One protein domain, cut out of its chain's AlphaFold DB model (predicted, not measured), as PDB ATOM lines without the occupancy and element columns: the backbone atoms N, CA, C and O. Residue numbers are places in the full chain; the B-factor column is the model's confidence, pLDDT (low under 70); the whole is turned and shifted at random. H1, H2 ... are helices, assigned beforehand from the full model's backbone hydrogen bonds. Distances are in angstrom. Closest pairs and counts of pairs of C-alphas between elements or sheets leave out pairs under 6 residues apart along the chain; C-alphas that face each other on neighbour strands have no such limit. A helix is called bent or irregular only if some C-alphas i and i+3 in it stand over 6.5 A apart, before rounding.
ATOM      1  N   LEU A   2     145.804 254.119 332.003       74.44
ATOM      2  CA  LEU A   2     145.233 255.457 332.250       74.44
ATOM      3  C   LEU A   2     144.426 255.496 333.561       74.44
ATOM      4  O   LEU A   2     144.838 256.170 334.492       74.44
ATOM      5  N   THR A   3     143.416 254.633 333.710       85.69
ATOM      6  CA  THR A   3     142.578 254.552 334.929       85.69
ATOM      7  C   THR A   3     143.363 254.413 336.240       85.69
ATOM      8  O   THR A   3     143.005 255.008 337.254       85.69
ATOM      9  N   SER A   4     144.470 253.664 336.236       92.19
ATOM     10  CA  SER A   4     145.351 253.506 337.399       92.19
ATOM     11  C   SER A   4     146.334 254.671 337.599       92.19
ATOM     12  O   SER A   4     146.914 254.798 338.680       92.19
ATOM     13  N   HIS A   5     146.510 255.546 336.607       93.50
ATOM     14  CA  HIS A   5     147.101 256.877 336.758       93.50
ATOM     15  C   HIS A   5     146.084 257.879 337.317       93.50
ATOM     16  O   HIS A   5     146.409 258.570 338.281       93.50
ATOM     17  N   ASP A   6     144.853 257.888 336.807       94.56
ATOM     18  CA  ASP A   6     143.774 258.778 337.260       94.56
ATOM     19  C   ASP A   6     143.477 258.561 338.756       94.56
ATOM     20  O   ASP A   6     143.419 259.506 339.539       94.56
ATOM     21  N   VAL A   7     143.404 257.296 339.190       96.06
ATOM     22  CA  VAL A   7     143.240 256.898 340.603       96.06
ATOM     23  C   VAL A   7     144.396 257.368 341.496       96.06
ATOM     24  O   VAL A   7     144.168 257.747 342.648       96.06
ATOM     25  N   TRP A   8     145.625 257.397 340.975       96.06
ATOM     26  CA  TRP A   8     146.781 257.935 341.697       96.06
ATOM     27  C   TRP A   8     146.720 259.464 341.781       96.06
ATOM     28  O   TRP A   8     146.857 260.021 342.868       96.06
ATOM     29  N   GLN A   9     146.472 260.148 340.661       95.56
ATOM     30  CA  GLN A   9     146.359 261.609 340.601       95.56
ATOM     31  C   GLN A   9     145.228 262.120 341.499       95.56
ATOM     32  O   GLN A   9     145.453 263.022 342.304       95.56
ATOM     33  N   PHE A  10     144.054 261.483 341.455       96.25
ATOM     34  CA  PHE A  10     142.947 261.769 342.368       96.25
ATOM     35  C   PHE A  10     143.352 261.554 343.831       96.25
ATOM     36  O   PHE A  10     143.057 262.390 344.681       96.25
ATOM     37  N   GLY A  11     144.093 260.481 344.133       96.50
ATOM     38  CA  GLY A  11     144.662 260.246 345.461       96.50
ATOM     39  C   GLY A  11     145.601 261.362 345.938       96.50
ATOM     40  O   GLY A  11     145.575 261.700 347.120       96.50
ATOM     41  N   ILE A  12     146.393 261.968 345.045       96.25
ATOM     42  CA  ILE A  12     147.240 263.127 345.370       96.25
ATOM     43  C   ILE A  12     146.379 264.376 345.606       96.25
ATOM     44  O   ILE A  12     146.544 265.027 346.636       96.25
ATOM     45  N   VAL A  13     145.435 264.688 344.711       96.19
ATOM     46  CA  VAL A  13     144.534 265.850 344.848       96.19
ATOM     47  C   VAL A  13     143.751 265.779 346.161       96.19
ATOM     48  O   VAL A  13     143.776 266.725 346.944       96.19
ATOM     49  N   LEU A  14     143.145 264.629 346.467       95.50
ATOM     50  CA  LEU A  14     142.380 264.407 347.695       95.50
ATOM     51  C   LEU A  14     143.241 264.565 348.962       95.50
ATOM     52  O   LEU A  14     142.769 265.067 349.983       95.50
ATOM     53  N   PHE A  15     144.519 264.173 348.901       94.62
ATOM     54  CA  PHE A  15     145.477 264.370 349.990       94.62
ATOM     55  C   PHE A  15     145.828 265.855 350.184       94.62
ATOM     56  O   PHE A  15     145.878 266.336 351.320       94.62
ATOM     57  N   VAL A  16     146.034 266.593 349.087       92.88
ATOM     58  CA  VAL A  16     146.304 268.039 349.113       92.88
ATOM     59  C   VAL A  16     145.097 268.797 349.669       92.88
ATOM     60  O   VAL A  16     145.275 269.614 350.567       92.88
ATOM     61  N   CYS A  17     143.870 268.476 349.243       92.69
ATOM     62  CA  CYS A  17     142.644 269.084 349.775       92.69
ATOM     63  C   CYS A  17     142.467 268.880 351.293       92.69
ATOM     64  O   CYS A  17     141.896 269.738 351.957       92.69
ATOM     65  N   LEU A  18     142.967 267.771 351.855       90.12
ATOM     66  CA  LEU A  18     142.891 267.481 353.294       90.12
ATOM     67  C   LEU A  18     144.019 268.089 354.139       90.12
ATOM     68  O   LEU A  18     143.854 268.226 355.350       90.12
ATOM     69  N   THR A  19     145.182 268.381 353.551       87.25
ATOM     70  CA  THR A  19     146.398 268.742 354.314       87.25
ATOM     71  C   THR A  19     147.010 270.090 353.927       87.25
ATOM     72  O   THR A  19     147.837 270.623 354.667       87.25
ATOM     73  N   GLY A  20     146.625 270.647 352.777       86.88
ATOM     74  CA  GLY A  20     147.262 271.808 352.158       86.88
ATOM     75  C   GLY A  20     148.676 271.537 351.631       86.88
ATOM     76  O   GLY A  20     149.416 272.484 351.381       86.88
ATOM     77  N   CYS A  21     149.099 270.272 351.516       87.38
ATOM     78  CA  CYS A  21     150.478 269.888 351.202       87.38
ATOM     79  C   CYS A  21     150.541 268.663 350.278       87.38
ATOM     80  O   CYS A  21     149.752 267.729 350.406       87.38
ATOM     81  N   LEU A  22     151.541 268.621 349.393       90.12
ATOM     82  CA  LEU A  22     151.879 267.402 348.651       90.12
ATOM     83  C   LEU A  22     152.492 266.350 349.599       90.12
ATOM     84  O   LEU A  22     153.353 266.700 350.415       90.12
ATOM     85  N   PRO A  23     152.122 265.056 349.488       91.06
ATOM     86  CA  PRO A  23     152.654 264.008 350.363       91.06
ATOM     87  C   PRO A  23     154.159 263.750 350.137       91.06
ATOM     88  O   PRO A  23     154.866 263.352 351.064       91.06
ATOM     89  N   TRP A  24     154.641 264.023 348.924       92.50
ATOM     90  CA  TRP A  24     156.031 264.041 348.446       92.50
ATOM     91  C   TRP A  24     156.091 264.931 347.190       92.50
ATOM     92  O   TRP A  24     155.052 265.165 346.575       92.50
ATOM     93  N   GLN A  25     157.268 265.420 346.790       87.94
ATOM     94  CA  GLN A  25     157.428 266.159 345.530       87.94
ATOM     95  C   GLN A  25     157.487 265.204 344.340       87.94
ATOM     96  O   GLN A  25     156.850 265.432 343.315       87.94
ATOM     97  N   LYS A  26     158.261 264.123 344.483       89.69
ATOM     98  CA  LYS A  26     158.584 263.188 343.404       89.69
ATOM     99  C   LYS A  26     158.346 261.758 343.876       89.69
ATOM    100  O   LYS A  26     158.734 261.388 344.977       89.69
ATOM    101  N   ALA A  27     157.697 260.944 343.049       92.69
ATOM    102  CA  ALA A  27     157.376 259.551 343.370       92.69
ATOM    103  C   ALA A  27     158.559 258.597 343.089       92.69
ATOM    104  O   ALA A  27     158.405 257.587 342.403       92.69
ATOM    105  N   ALA A  28     159.756 258.955 343.561       91.06
ATOM    106  CA  ALA A  28     161.003 258.241 343.301       91.06
ATOM    107  C   ALA A  28     161.925 258.246 344.536       91.06
ATOM    108  O   ALA A  28     161.705 258.996 345.487       91.06
ATOM    109  N   LEU A  29     162.918 257.351 344.546       90.81
ATOM    110  CA  LEU A  29     163.723 257.026 345.734       90.81
ATOM    111  C   LEU A  29     164.621 258.176 346.229       90.81
ATOM    112  O   LEU A  29     165.056 258.160 347.380       90.81
ATOM    113  N   ASP A  30     164.865 259.164 345.370       91.25
ATOM    114  CA  ASP A  30     165.590 260.400 345.658       91.25
ATOM    115  C   ASP A  30     164.776 261.409 346.490       91.25
ATOM    116  O   ASP A  30     165.368 262.262 347.148       91.25
ATOM    117  N   ASP A  31     163.442 261.291 346.552       88.94
ATOM    118  CA  ASP A  31     162.632 262.067 347.497       88.94
ATOM    119  C   ASP A  31     162.556 261.347 348.864       88.94
ATOM    120  O   ASP A  31     161.915 260.293 348.991       88.94
ATOM    121  N   PRO A  32     163.136 261.910 349.944       88.56
ATOM    122  CA  PRO A  32     163.117 261.280 351.261       88.56
ATOM    123  C   PRO A  32     161.709 261.197 351.876       88.56
ATOM    124  O   PRO A  32     161.490 260.370 352.766       88.56
ATOM    125  N   ARG A  33     160.731 262.002 351.427       89.12
ATOM    126  CA  ARG A  33     159.314 261.835 351.800       89.12
ATOM    127  C   ARG A  33     158.721 260.603 351.129       89.12
ATOM    128  O   ARG A  33     158.052 259.826 351.811       89.12
ATOM    129  N   TYR A  34     158.994 260.397 349.840       94.31
ATOM    130  CA  TYR A  34     158.500 259.229 349.114       94.31
ATOM    131  C   TYR A  34     159.124 257.936 349.637       94.31
ATOM    132  O   TYR A  34     158.395 257.000 349.945       94.31
ATOM    133  N   THR A  35     160.436 257.904 349.872       92.94
ATOM    134  CA  THR A  35     161.111 256.737 350.467       92.94
ATOM    135  C   THR A  35     160.578 256.422 351.876       92.94
ATOM    136  O   THR A  35     160.309 255.261 352.196       92.94
ATOM    137  N   ARG A  36     160.297 257.436 352.714       91.94
ATOM    138  CA  ARG A  36     159.595 257.237 354.003       91.94
ATOM    139  C   ARG A  36     158.171 256.704 353.818       91.94
ATOM    140  O   ARG A  36     157.759 255.818 354.570       91.94
ATOM    141  N   TYR A  37     157.422 257.215 352.839       93.69
ATOM    142  CA  TYR A  37     156.087 256.716 352.515       93.69
ATOM    143  C   TYR A  37     156.121 255.264 352.037       93.69
ATOM    144  O   TYR A  37     155.363 254.459 352.560       93.69
ATOM    145  N   GLN A  38     157.011 254.908 351.111       93.06
ATOM    146  CA  GLN A  38     157.121 253.567 350.542       93.06
ATOM    147  C   GLN A  38     157.513 252.533 351.606       93.06
ATOM    148  O   GLN A  38     156.915 251.460 351.670       93.06
ATOM    149  N   ASN A  39     158.433 252.884 352.511       92.38
ATOM    150  CA  ASN A  39     158.782 252.045 353.659       92.38
ATOM    151  C   ASN A  39     157.589 251.852 354.612       92.38
ATOM    152  O   ASN A  39     157.312 250.732 355.032       92.38
ATOM    153  N   TRP A  40     156.830 252.912 354.913       93.12
ATOM    154  CA  TRP A  40     155.604 252.807 355.716       93.12
ATOM    155  C   TRP A  40     154.446 252.101 354.979       93.12
ATOM    156  O   TRP A  40     153.600 251.467 355.614       93.12
ATOM    157  N   HIS A  41     154.392 252.181 353.647       92.31
ATOM    158  CA  HIS A  41     153.399 251.529 352.791       92.31
ATOM    159  C   HIS A  41     153.594 250.013 352.799       92.31
ATOM    160  O   HIS A  41     152.673 249.301 353.210       92.31
ATOM    161  N   ASN A  42     154.810 249.563 352.478       89.50
ATOM    162  CA  ASN A  42     155.220 248.158 352.450       89.50
ATOM    163  C   ASN A  42     155.265 247.492 353.837       89.50
ATOM    164  O   ASN A  42     155.254 246.267 353.919       89.50
ATOM    165  N   ALA A  43     155.332 248.263 354.927       86.88
ATOM    166  CA  ALA A  43     155.385 247.713 356.276       86.88
ATOM    167  C   ALA A  43     154.095 246.960 356.653       86.88
ATOM    168  O   ALA A  43     153.050 247.565 356.909       86.88
ATOM    169  N   THR A  44     154.204 245.630 356.742       67.69
ATOM    170  CA  THR A  44     153.146 244.710 357.197       67.69
ATOM    171  C   THR A  44     152.797 244.895 358.679       67.69
ATOM    172  O   THR A  44     151.681 244.586 359.088       67.69
ATOM    173  N   LEU A  45     153.727 245.423 359.485       60.69
ATOM    174  CA  LEU A  45     153.526 245.731 360.903       60.69
ATOM    175  C   LEU A  45     153.608 247.240 361.173       60.69
ATOM    176  O   LEU A  45     154.377 247.961 360.539       60.69
ATOM    177  N   ASN A  46     152.890 247.700 362.199       64.75
ATOM    178  CA  ASN A  46     152.811 249.113 362.609       64.75
ATOM    179  C   ASN A  46     154.123 249.707 363.184       64.75
ATOM    180  O   ASN A  46     154.112 250.820 363.700       64.75
ATOM    181  N   ILE A  47     155.248 248.987 363.094       72.00
ATOM    182  CA  ILE A  47     156.577 249.406 363.579       72.00
ATOM    183  C   ILE A  47     157.132 250.582 362.752       72.00
ATOM    184  O   ILE A  47     157.836 251.444 363.280       72.00
ATOM    185  N   ALA A  48     156.836 250.637 361.449       78.31
ATOM    186  CA  ALA A  48     157.388 251.666 360.571       78.31
ATOM    187  C   ALA A  48     156.851 253.066 360.916       78.31
ATOM    188  O   ALA A  48     155.641 253.301 360.925       78.31
ATOM    189  N   LYS A  49     157.763 254.023 361.146       84.69
ATOM    190  CA  LYS A  49     157.428 255.410 361.507       84.69
ATOM    191  C   LYS A  49     156.566 256.075 360.422       84.69
ATOM    192  O   LYS A  49     157.048 256.426 359.346       84.69
ATOM    193  N   LYS A  50     155.285 256.265 360.741       88.19
ATOM    194  CA  LYS A  50     154.254 256.893 359.900       88.19
ATOM    195  C   LYS A  50     154.669 258.326 359.475       88.19
ATOM    196  O   LYS A  50     154.949 259.133 360.365       88.19
ATOM    197  N   PRO A  51     154.694 258.682 358.170       89.94
ATOM    198  CA  PRO A  51     155.163 259.997 357.698       89.94
ATOM    199  C   PRO A  51     154.379 261.186 358.283       89.94
ATOM    200  O   PRO A  51     153.162 261.071 358.428       89.94
ATOM    201  N   LYS A  52     155.051 262.329 358.553       85.56
ATOM    202  CA  LYS A  52     154.483 263.530 359.229       85.56
ATOM    203  C   LYS A  52     153.060 263.868 358.744       85.56
ATOM    204  O   LYS A  52     152.120 263.789 359.526       85.56
ATOM    205  N   LEU A  53     152.882 264.154 357.451       87.56
ATOM    206  CA  LEU A  53     151.588 264.562 356.877       87.56
ATOM    207  C   LEU A  53     150.473 263.516 357.060       87.56
ATOM    208  O   LEU A  53     149.334 263.861 357.367       87.56
ATOM    209  N   PHE A  54     150.794 262.221 356.969       91.56
ATOM    210  CA  PHE A  54     149.811 261.156 357.188       91.56
ATOM    211  C   PHE A  54     149.342 261.079 358.655       91.56
ATOM    212  O   PHE A  54     148.308 260.465 358.919       91.56
ATOM    213  N   GLN A  55     150.050 261.682 359.624       90.06
ATOM    214  CA  GLN A  55     149.629 261.767 361.039       90.06
ATOM    215  C   GLN A  55     148.414 262.671 361.257       90.06
ATOM    216  O   GLN A  55     147.656 262.433 362.194       90.06
ATOM    217  N   LEU A  56     148.155 263.596 360.332       88.81
ATOM    218  CA  LEU A  56     146.935 264.404 360.304       88.81
ATOM    219  C   LEU A  56     145.702 263.580 359.875       88.81
ATOM    220  O   LEU A  56     144.570 263.923 360.209       88.81
ATOM    221  N   ILE A  57     145.911 262.462 359.169       92.31
ATOM    222  CA  ILE A  57     144.865 261.636 358.551       92.31
ATOM    223  C   ILE A  57     144.504 260.444 359.453       92.31
ATOM    224  O   ILE A  57     145.373 259.801 360.059       92.31
ATOM    225  N   SER A  58     143.207 260.138 359.532       93.50
ATOM    226  CA  SER A  58     142.655 259.056 360.352       93.50
ATOM    227  C   SER A  58     143.080 257.674 359.853       93.50
ATOM    228  O   SER A  58     143.239 257.436 358.654       93.50
ATOM    229  N   SER A  59     143.193 256.703 360.764       92.62
ATOM    230  CA  SER A  59     143.608 255.318 360.474       92.62
ATOM    231  C   SER A  59     142.704 254.577 359.472       92.62
ATOM    232  O   SER A  59     143.002 253.452 359.068       92.62
ATOM    233  N   ARG A  60     141.563 255.166 359.103       93.44
ATOM    234  CA  ARG A  60     140.587 254.650 358.142       93.44
ATOM    235  C   ARG A  60     140.782 255.281 356.762       93.44
ATOM    236  O   ARG A  60     141.014 254.533 355.815       93.44
ATOM    237  N   ALA A  61     140.860 256.611 356.667       94.94
ATOM    238  CA  ALA A  61     141.255 257.293 355.431       94.94
ATOM    239  C   ALA A  61     142.689 256.925 354.998       94.94
ATOM    240  O   ALA A  61     142.962 256.759 353.815       94.94
ATOM    241  N   GLN A  62     143.605 256.647 355.931       93.94
ATOM    242  CA  GLN A  62     144.926 256.098 355.595       93.94
ATOM    243  C   GLN A  62     144.879 254.752 354.852       93.94
ATOM    244  O   GLN A  62     145.752 254.493 354.025       93.94
ATOM    245  N   ARG A  63     143.890 253.889 355.132       93.56
ATOM    246  CA  ARG A  63     143.712 252.611 354.414       93.56
ATOM    247  C   ARG A  63     143.194 252.830 352.991       93.56
ATOM    248  O   ARG A  63     143.581 252.079 352.102       93.56
ATOM    249  N   MET A  64     142.390 253.872 352.772       95.06
ATOM    250  CA  MET A  64     142.022 254.352 351.436       95.06
ATOM    251  C   MET A  64     143.258 254.880 350.691       95.06
ATOM    252  O   MET A  64     143.582 254.379 349.616       95.06
ATOM    253  N   PHE A  65     144.021 255.806 351.287       95.56
ATOM    254  CA  PHE A  65     145.217 256.370 350.650       95.56
ATOM    255  C   PHE A  65     146.292 255.321 350.332       95.56
ATOM    256  O   PHE A  65     146.849 255.376 349.241       95.56
ATOM    257  N   LYS A  66     146.533 254.311 351.190       93.94
ATOM    258  CA  LYS A  66     147.442 253.191 350.854       93.94
ATOM    259  C   LYS A  66     147.015 252.405 349.598       93.94
ATOM    260  O   LYS A  66     147.877 251.785 348.985       93.94
ATOM    261  N   ARG A  67     145.728 252.401 349.216       94.75
ATOM    262  CA  ARG A  67     145.226 251.745 347.987       94.75
ATOM    263  C   ARG A  67     145.321 252.672 346.774       94.75
ATOM    264  O   ARG A  67     145.859 252.270 345.749       94.75
ATOM    265  N   LEU A  68     144.832 253.911 346.894       95.06
ATOM    266  CA  LEU A  68     144.890 254.917 345.817       95.06
ATOM    267  C   LEU A  68     146.339 255.204 345.392       95.06
ATOM    268  O   LEU A  68     146.655 255.265 344.206       95.06
ATOM    269  N   LEU A  69     147.221 255.336 346.385       95.56
ATOM    270  CA  LEU A  69     148.631 255.675 346.235       95.56
ATOM    271  C   LEU A  69     149.541 254.442 346.406       95.56
ATOM    272  O   LEU A  69     150.633 254.549 346.966       95.56
ATOM    273  N   ASP A  70     149.111 253.256 345.956       94.56
ATOM    274  CA  ASP A  70     150.009 252.094 345.867       94.56
ATOM    275  C   ASP A  70     151.062 252.337 344.761       94.56
ATOM    276  O   ASP A  70     150.690 252.661 343.624       94.56
ATOM    277  N   PRO A  71     152.374 252.204 345.043       92.88
ATOM    278  CA  PRO A  71     153.417 252.338 344.028       92.88
ATOM    279  C   PRO A  71     153.206 251.442 342.797       92.88
ATOM    280  O   PRO A  71     153.540 251.848 341.685       92.88
ATOM    281  N   LYS A  72     152.613 250.250 342.959       92.00
ATOM    282  CA  LYS A  72     152.319 249.327 341.857       92.00
ATOM    283  C   LYS A  72     150.962 249.657 341.233       92.00
ATOM    284  O   LYS A  72     149.919 249.430 341.840       92.00
ATOM    285  N   ALA A  73     150.969 250.125 339.985       93.12
ATOM    286  CA  ALA A  73     149.756 250.522 339.261       93.12
ATOM    287  C   ALA A  73     148.688 249.412 339.154       93.12
ATOM    288  O   ALA A  73     147.502 249.721 339.122       93.12
ATOM    289  N   GLU A  74     149.096 248.140 339.143       91.75
ATOM    290  CA  GLU A  74     148.219 246.955 339.133       91.75
ATOM    291  C   GLU A  74     147.483 246.707 340.460       91.75
ATOM    292  O   GLU A  74     146.453 246.041 340.477       91.75
ATOM    293  N   LYS A  75     148.004 247.225 341.582       92.94
ATOM    294  CA  LYS A  75     147.397 247.084 342.916       92.94
ATOM    295  C   LYS A  75     146.404 248.196 343.255       92.94
ATOM    296  O   LYS A  75     145.700 248.102 344.261       92.94
ATOM    297  N   ARG A  76     146.372 249.263 342.451       94.81
ATOM    298  CA  ARG A  76     145.462 250.393 342.650       94.81
ATOM    299  C   ARG A  76     144.017 249.969 342.348       94.81
ATOM    300  O   ARG A  76     143.804 249.076 341.528       94.81
ATOM    301  N   PRO A  77     143.015 250.609 342.973       93.75
ATOM    302  CA  PRO A  77     141.612 250.407 342.625       93.75
ATOM    303  C   PRO A  77     141.359 250.587 341.122       93.75
ATOM    304  O   PRO A  77     141.922 251.481 340.497       93.75
ATOM    305  N   VAL A  78     140.466 249.771 340.551       90.44
ATOM    306  CA  VAL A  78     140.078 249.852 339.126       90.44
ATOM    307  C   VAL A  78     139.327 251.156 338.808       90.44
ATOM    308  O   VAL A  78     139.334 251.614 337.670       90.44
ATOM    309  N   SER A  79     138.690 251.764 339.815       91.25
ATOM    310  CA  SER A  79     137.931 253.011 339.701       91.25
ATOM    311  C   SER A  79     138.117 253.894 340.935       91.25
ATOM    312  O   SER A  79     138.191 253.400 342.065       91.25
ATOM    313  N   VAL A  80     138.118 255.212 340.710       91.69
ATOM    314  CA  VAL A  80     138.139 256.267 341.739       91.69
ATOM    315  C   VAL A  80     136.971 256.125 342.725       91.69
ATOM    316  O   VAL A  80     137.118 256.432 343.906       91.69
ATOM    317  N   LEU A  81     135.836 255.575 342.274       91.50
ATOM    318  CA  LEU A  81     134.608 255.403 343.063       91.50
ATOM    319  C   LEU A  81     134.769 254.506 344.306       91.50
ATOM    320  O   LEU A  81     133.873 254.465 345.145       91.50
ATOM    321  N   GLU A  82     135.900 253.814 344.490       90.50
ATOM    322  CA  GLU A  82     136.188 253.147 345.767       90.50
ATOM    323  C   GLU A  82     136.304 254.134 346.950       90.50
ATOM    324  O   GLU A  82     136.034 253.747 348.087       90.50
ATOM    325  N   VAL A  83     136.599 255.413 346.695       93.19
ATOM    326  CA  VAL A  83     136.557 256.491 347.703       93.19
ATOM    327  C   VAL A  83     135.168 256.631 348.336       93.19
ATOM    328  O   VAL A  83     135.067 256.916 349.529       93.19
ATOM    329  N   ASN A  84     134.095 256.316 347.601       93.81
ATOM    330  CA  ASN A  84     132.722 256.407 348.107       93.81
ATOM    331  C   ASN A  84     132.482 255.481 349.312       93.81
ATOM    332  O   ASN A  84     131.669 255.795 350.175       93.81
ATOM    333  N   LYS A  85     133.254 254.389 349.441       94.00
ATOM    334  CA  LYS A  85     133.221 253.470 350.597       94.00
ATOM    335  C   LYS A  85     133.769 254.083 351.894       94.00
ATOM    336  O   LYS A  85     133.882 253.359 352.884       94.00
ATOM    337  N   TYR A  86     134.184 255.349 351.867       94.25
ATOM    338  CA  TYR A  86     134.809 256.063 352.976       94.25
ATOM    339  C   TYR A  86     134.180 257.437 353.256       94.25
ATOM    340  O   TYR A  86     134.632 258.086 354.188       94.25
ATOM    341  N   LEU A  87     133.189 257.913 352.489       93.44
ATOM    342  CA  LEU A  87     132.678 259.294 352.620       93.44
ATOM    343  C   LEU A  87     132.096 259.600 354.012       93.44
ATOM    344  O   LEU A  87     132.339 260.676 354.546       93.44
ATOM    345  N   GLU A  88     131.428 258.622 354.630       92.81
ATOM    346  CA  GLU A  88     130.882 258.729 355.994       92.81
ATOM    347  C   GLU A  88     131.957 258.635 357.101       92.81
ATOM    348  O   GLU A  88     131.686 258.897 358.274       92.81
ATOM    349  N   ASP A  89     133.193 258.238 356.770       92.81
ATOM    350  CA  ASP A  89     134.280 258.162 357.747       92.81
ATOM    351  C   ASP A  89     134.898 259.543 357.994       92.81
ATOM    352  O   ASP A  89     135.251 260.275 357.073       92.81
ATOM    353  N   ARG A  90     135.210 259.862 359.254       91.56
ATOM    354  CA  ARG A  90     136.015 261.050 359.578       91.56
ATOM    355  C   ARG A  90     137.436 260.914 359.003       91.56
ATOM    356  O   ARG A  90     138.237 260.113 359.496       91.56
ATOM    357  N   TRP A  91     137.779 261.708 357.986       93.31
ATOM    358  CA  TRP A  91     139.079 261.608 357.295       93.31
ATOM    359  C   TRP A  91     140.257 262.221 358.060       93.31
ATOM    360  O   TRP A  91     141.358 261.668 358.013       93.31
ATOM    361  N   LEU A  92     140.049 263.297 358.824       91.88
ATOM    362  CA  LEU A  92     141.084 263.870 359.696       91.88
ATOM    363  C   LEU A  92     141.099 263.195 361.074       91.88
ATOM    364  O   LEU A  92     140.062 263.006 361.715       91.88
ATOM    365  N   ALA A  93     142.293 262.857 361.560       88.06
ATOM    366  CA  ALA A  93     142.500 262.399 362.932       88.06
ATOM    367  C   ALA A  93     142.156 263.515 363.939       88.06
ATOM    368  O   ALA A  93     142.153 264.691 363.576       88.06
ATOM    369  N   LYS A  94     141.935 263.183 365.221       81.38
ATOM    370  CA  LYS A  94     141.701 264.200 366.274       81.38
ATOM    371  C   LYS A  94     142.837 265.239 366.301       81.38
ATOM    372  O   LYS A  94     142.564 266.426 366.179       81.38
ATOM    373  N   LEU A  95     144.086 264.760 366.291       70.50
ATOM    374  CA  LEU A  95     145.309 265.572 366.202       70.50
ATOM    375  C   LEU A  95     145.400 266.395 364.900       70.50
ATOM    376  O   LEU A  95     145.873 267.523 364.909       70.50
ATOM    377  N   GLY A  96     144.928 265.854 363.771       65.38
ATOM    378  CA  GLY A  96     144.871 266.591 362.502       65.38
ATOM    379  C   GLY A  96     143.773 267.651 362.464       65.38
ATOM    380  O   GLY A  96     143.919 268.653 361.778       65.38
ATOM    381  N   THR A  97     142.695 267.453 363.226       66.62
ATOM    382  CA  THR A  97     141.602 268.426 363.352       66.62
ATOM    383  C   THR A  97     142.045 269.593 364.233       66.62
ATOM    384  O   THR A  97     141.947 270.739 363.822       66.62
ATOM    385  N   GLU A  98     142.629 269.297 365.397       62.22
ATOM    386  CA  GLU A  98     143.258 270.278 366.290       62.22
ATOM    387  C   GLU A  98     144.318 271.121 365.561       62.22
ATOM    388  O   GLU A  98     144.221 272.347 365.527       62.22
ATOM    389  N   LYS A  99     145.287 270.475 364.890       60.16
ATOM    390  CA  LYS A  99     146.345 271.174 364.138       60.16
ATOM    391  C   LYS A  99     145.835 271.932 362.898       60.16
ATOM    392  O   LYS A  99     146.557 272.785 362.389       60.16
ATOM    393  N   ALA A 100     144.615 271.662 362.424       58.91
ATOM    394  CA  ALA A 100     143.951 272.461 361.391       58.91
ATOM    395  C   ALA A 100     143.178 273.659 361.975       58.91
ATOM    396  O   ALA A 100     143.195 274.734 361.381       58.91
ATOM    397  N   MET A 101     142.532 273.491 363.134       52.12
ATOM    398  CA  MET A 101     141.725 274.525 363.796       52.12
ATOM    399  C   MET A 101     142.576 275.590 364.498       52.12
ATOM    400  O   MET A 101     142.264 276.773 364.413       52.12
ATOM    401  N   ASN A 102     143.668 275.194 365.159       47.88
ATOM    402  CA  ASN A 102     144.432 276.082 366.044       47.88
ATOM    403  C   ASN A 102     145.386 277.052 365.313       47.88
ATOM    404  O   ASN A 102     146.172 277.728 365.968       47.88
ATOM    405  N   GLY A 103     145.383 277.090 363.971       51.97
ATOM    406  CA  GLY A 103     146.198 278.026 363.175       51.97
ATOM    407  C   GLY A 103     147.710 277.984 363.456       51.97
ATOM    408  O   GLY A 103     148.403 278.965 363.203       51.97
ATOM    409  N   GLY A 104     148.212 276.880 364.024       42.09
ATOM    410  CA  GLY A 104     149.441 276.861 364.822       42.09
ATOM    411  C   GLY A 104     150.709 277.244 364.059       42.09
ATOM    412  O   GLY A 104     151.302 276.400 363.389       42.09
ATOM    413  N   ALA A 105     151.149 278.492 364.223       42.28
ATOM    414  CA  ALA A 105     152.358 279.042 363.605       42.28
ATOM    415  C   ALA A 105     153.668 278.375 364.083       42.28
ATOM    416  O   ALA A 105     154.671 278.445 363.384       42.28
ATOM    417  N   ASP A 106     153.638 277.697 365.234       51.41
ATOM    418  CA  ASP A 106     154.815 277.235 365.989       51.41
ATOM    419  C   ASP A 106     155.556 276.029 365.358       51.41
ATOM    420  O   ASP A 106     156.776 275.947 365.406       51.41
ATOM    421  N   GLU A 107     154.838 275.122 364.677       51.12
ATOM    422  CA  GLU A 107     155.432 274.030 363.866       51.12
ATOM    423  C   GLU A 107     155.095 274.138 362.363       51.12
ATOM    424  O   GLU A 107     155.479 273.281 361.562       51.12
ATOM    425  N   ARG A 108     154.348 275.172 361.943       48.66
ATOM    426  CA  ARG A 108     153.937 275.352 360.535       48.66
ATOM    427  C   ARG A 108     155.074 275.789 359.614       48.66
ATOM    428  O   ARG A 108     154.912 275.652 358.404       48.66
ATOM    429  N   ASP A 109     156.191 276.280 360.147       45.81
ATOM    430  CA  ASP A 109     157.253 276.896 359.341       45.81
ATOM    431  C   ASP A 109     158.021 275.866 358.477       45.81
ATOM    432  O   ASP A 109     158.303 276.131 357.312       45.81
TER     433      ASP A 109
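AT A GLANCE: This is residues 2 to 109 of the 613 residues of the protein "Protein kinase domain-containing protein" of Heterotrigona itama (UniProt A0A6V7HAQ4). What is the main picture? Long helix H1 has two short helices, H4 and H5, packed on it along its residues 6 to 11, the three centres making a triangle; H2 stands to one side of H4, and H3 and H6 pack on each other past the last residues of H1. Residues 101 to 106 stick out as an arm toward H7. What is it made of? The 108 printed residues hold seven named helices, H1 to H7 in chain order, and no named strand: all helix. How large is it? It is compact, with a radius of gyration of the C-alphas of 13.9 A, and spans 41 by 34 by 26 A.

IN THESE COORDINATES: Where do the helices lie? H1 is residues 2 to 19, 25.8 A long, from C-alpha 2 at (145.233, 255.457, 332.250); H2 is 32 to 42, 15.4 A; H3 is 52 to 56; H4 is 61 to 68; H5 is 80 to 86; H6 is 94 to 101. Where is the last? H7, residues 105 to 109, ends at C-alpha 109 (157.253, 276.896, 359.341); it is irregular, with C-alphas 106 and 109 7.1 A apart.

HOW THE PARTS SIT: What touches H1? With residues 7 to 11 alone it touches H4, closest C-alphas Gly 11 and Leu 68, 5.3 A, at a shallow tilt of 27 degrees, opposite ways. With residues 6 to 10 alone it only just touches H5, with 3 pairs of C-alphas within 8 A, closest Val 7 and Val 80, 5.3 A. What of the others? H4 and H5, a helical hairpin, only just touch, with 3 pairs of C-alphas within 8 A, closest Met 64 and Val 83, 7.0 A. H3 touches H6, closest C-alphas Leu 56 and Gly 96, 3.7 A; H2 is close to but not clearly touching H4, closest C-alphas His 41 and Lys 66, 6.5 A. And the backbones? Each O i to N i+4 pair is within hydrogen-bond range in H2 and H6, against 13 of 14 in H1, 3 of 4 in H4, 0 of 1 in H3 and H7, and 0 of 3 in H5; O i to N i+3 gives 2 of 2 in H3, 4 of 4 in H5 and 0 of 2 in H7.

THE WHOLE: Is it continuous? The printed part has no cut; the links H1 to H2 and H4 to H5 are long. Where is confidence low? Residues 44 to 46 and 96 to 109 have pLDDT under 70.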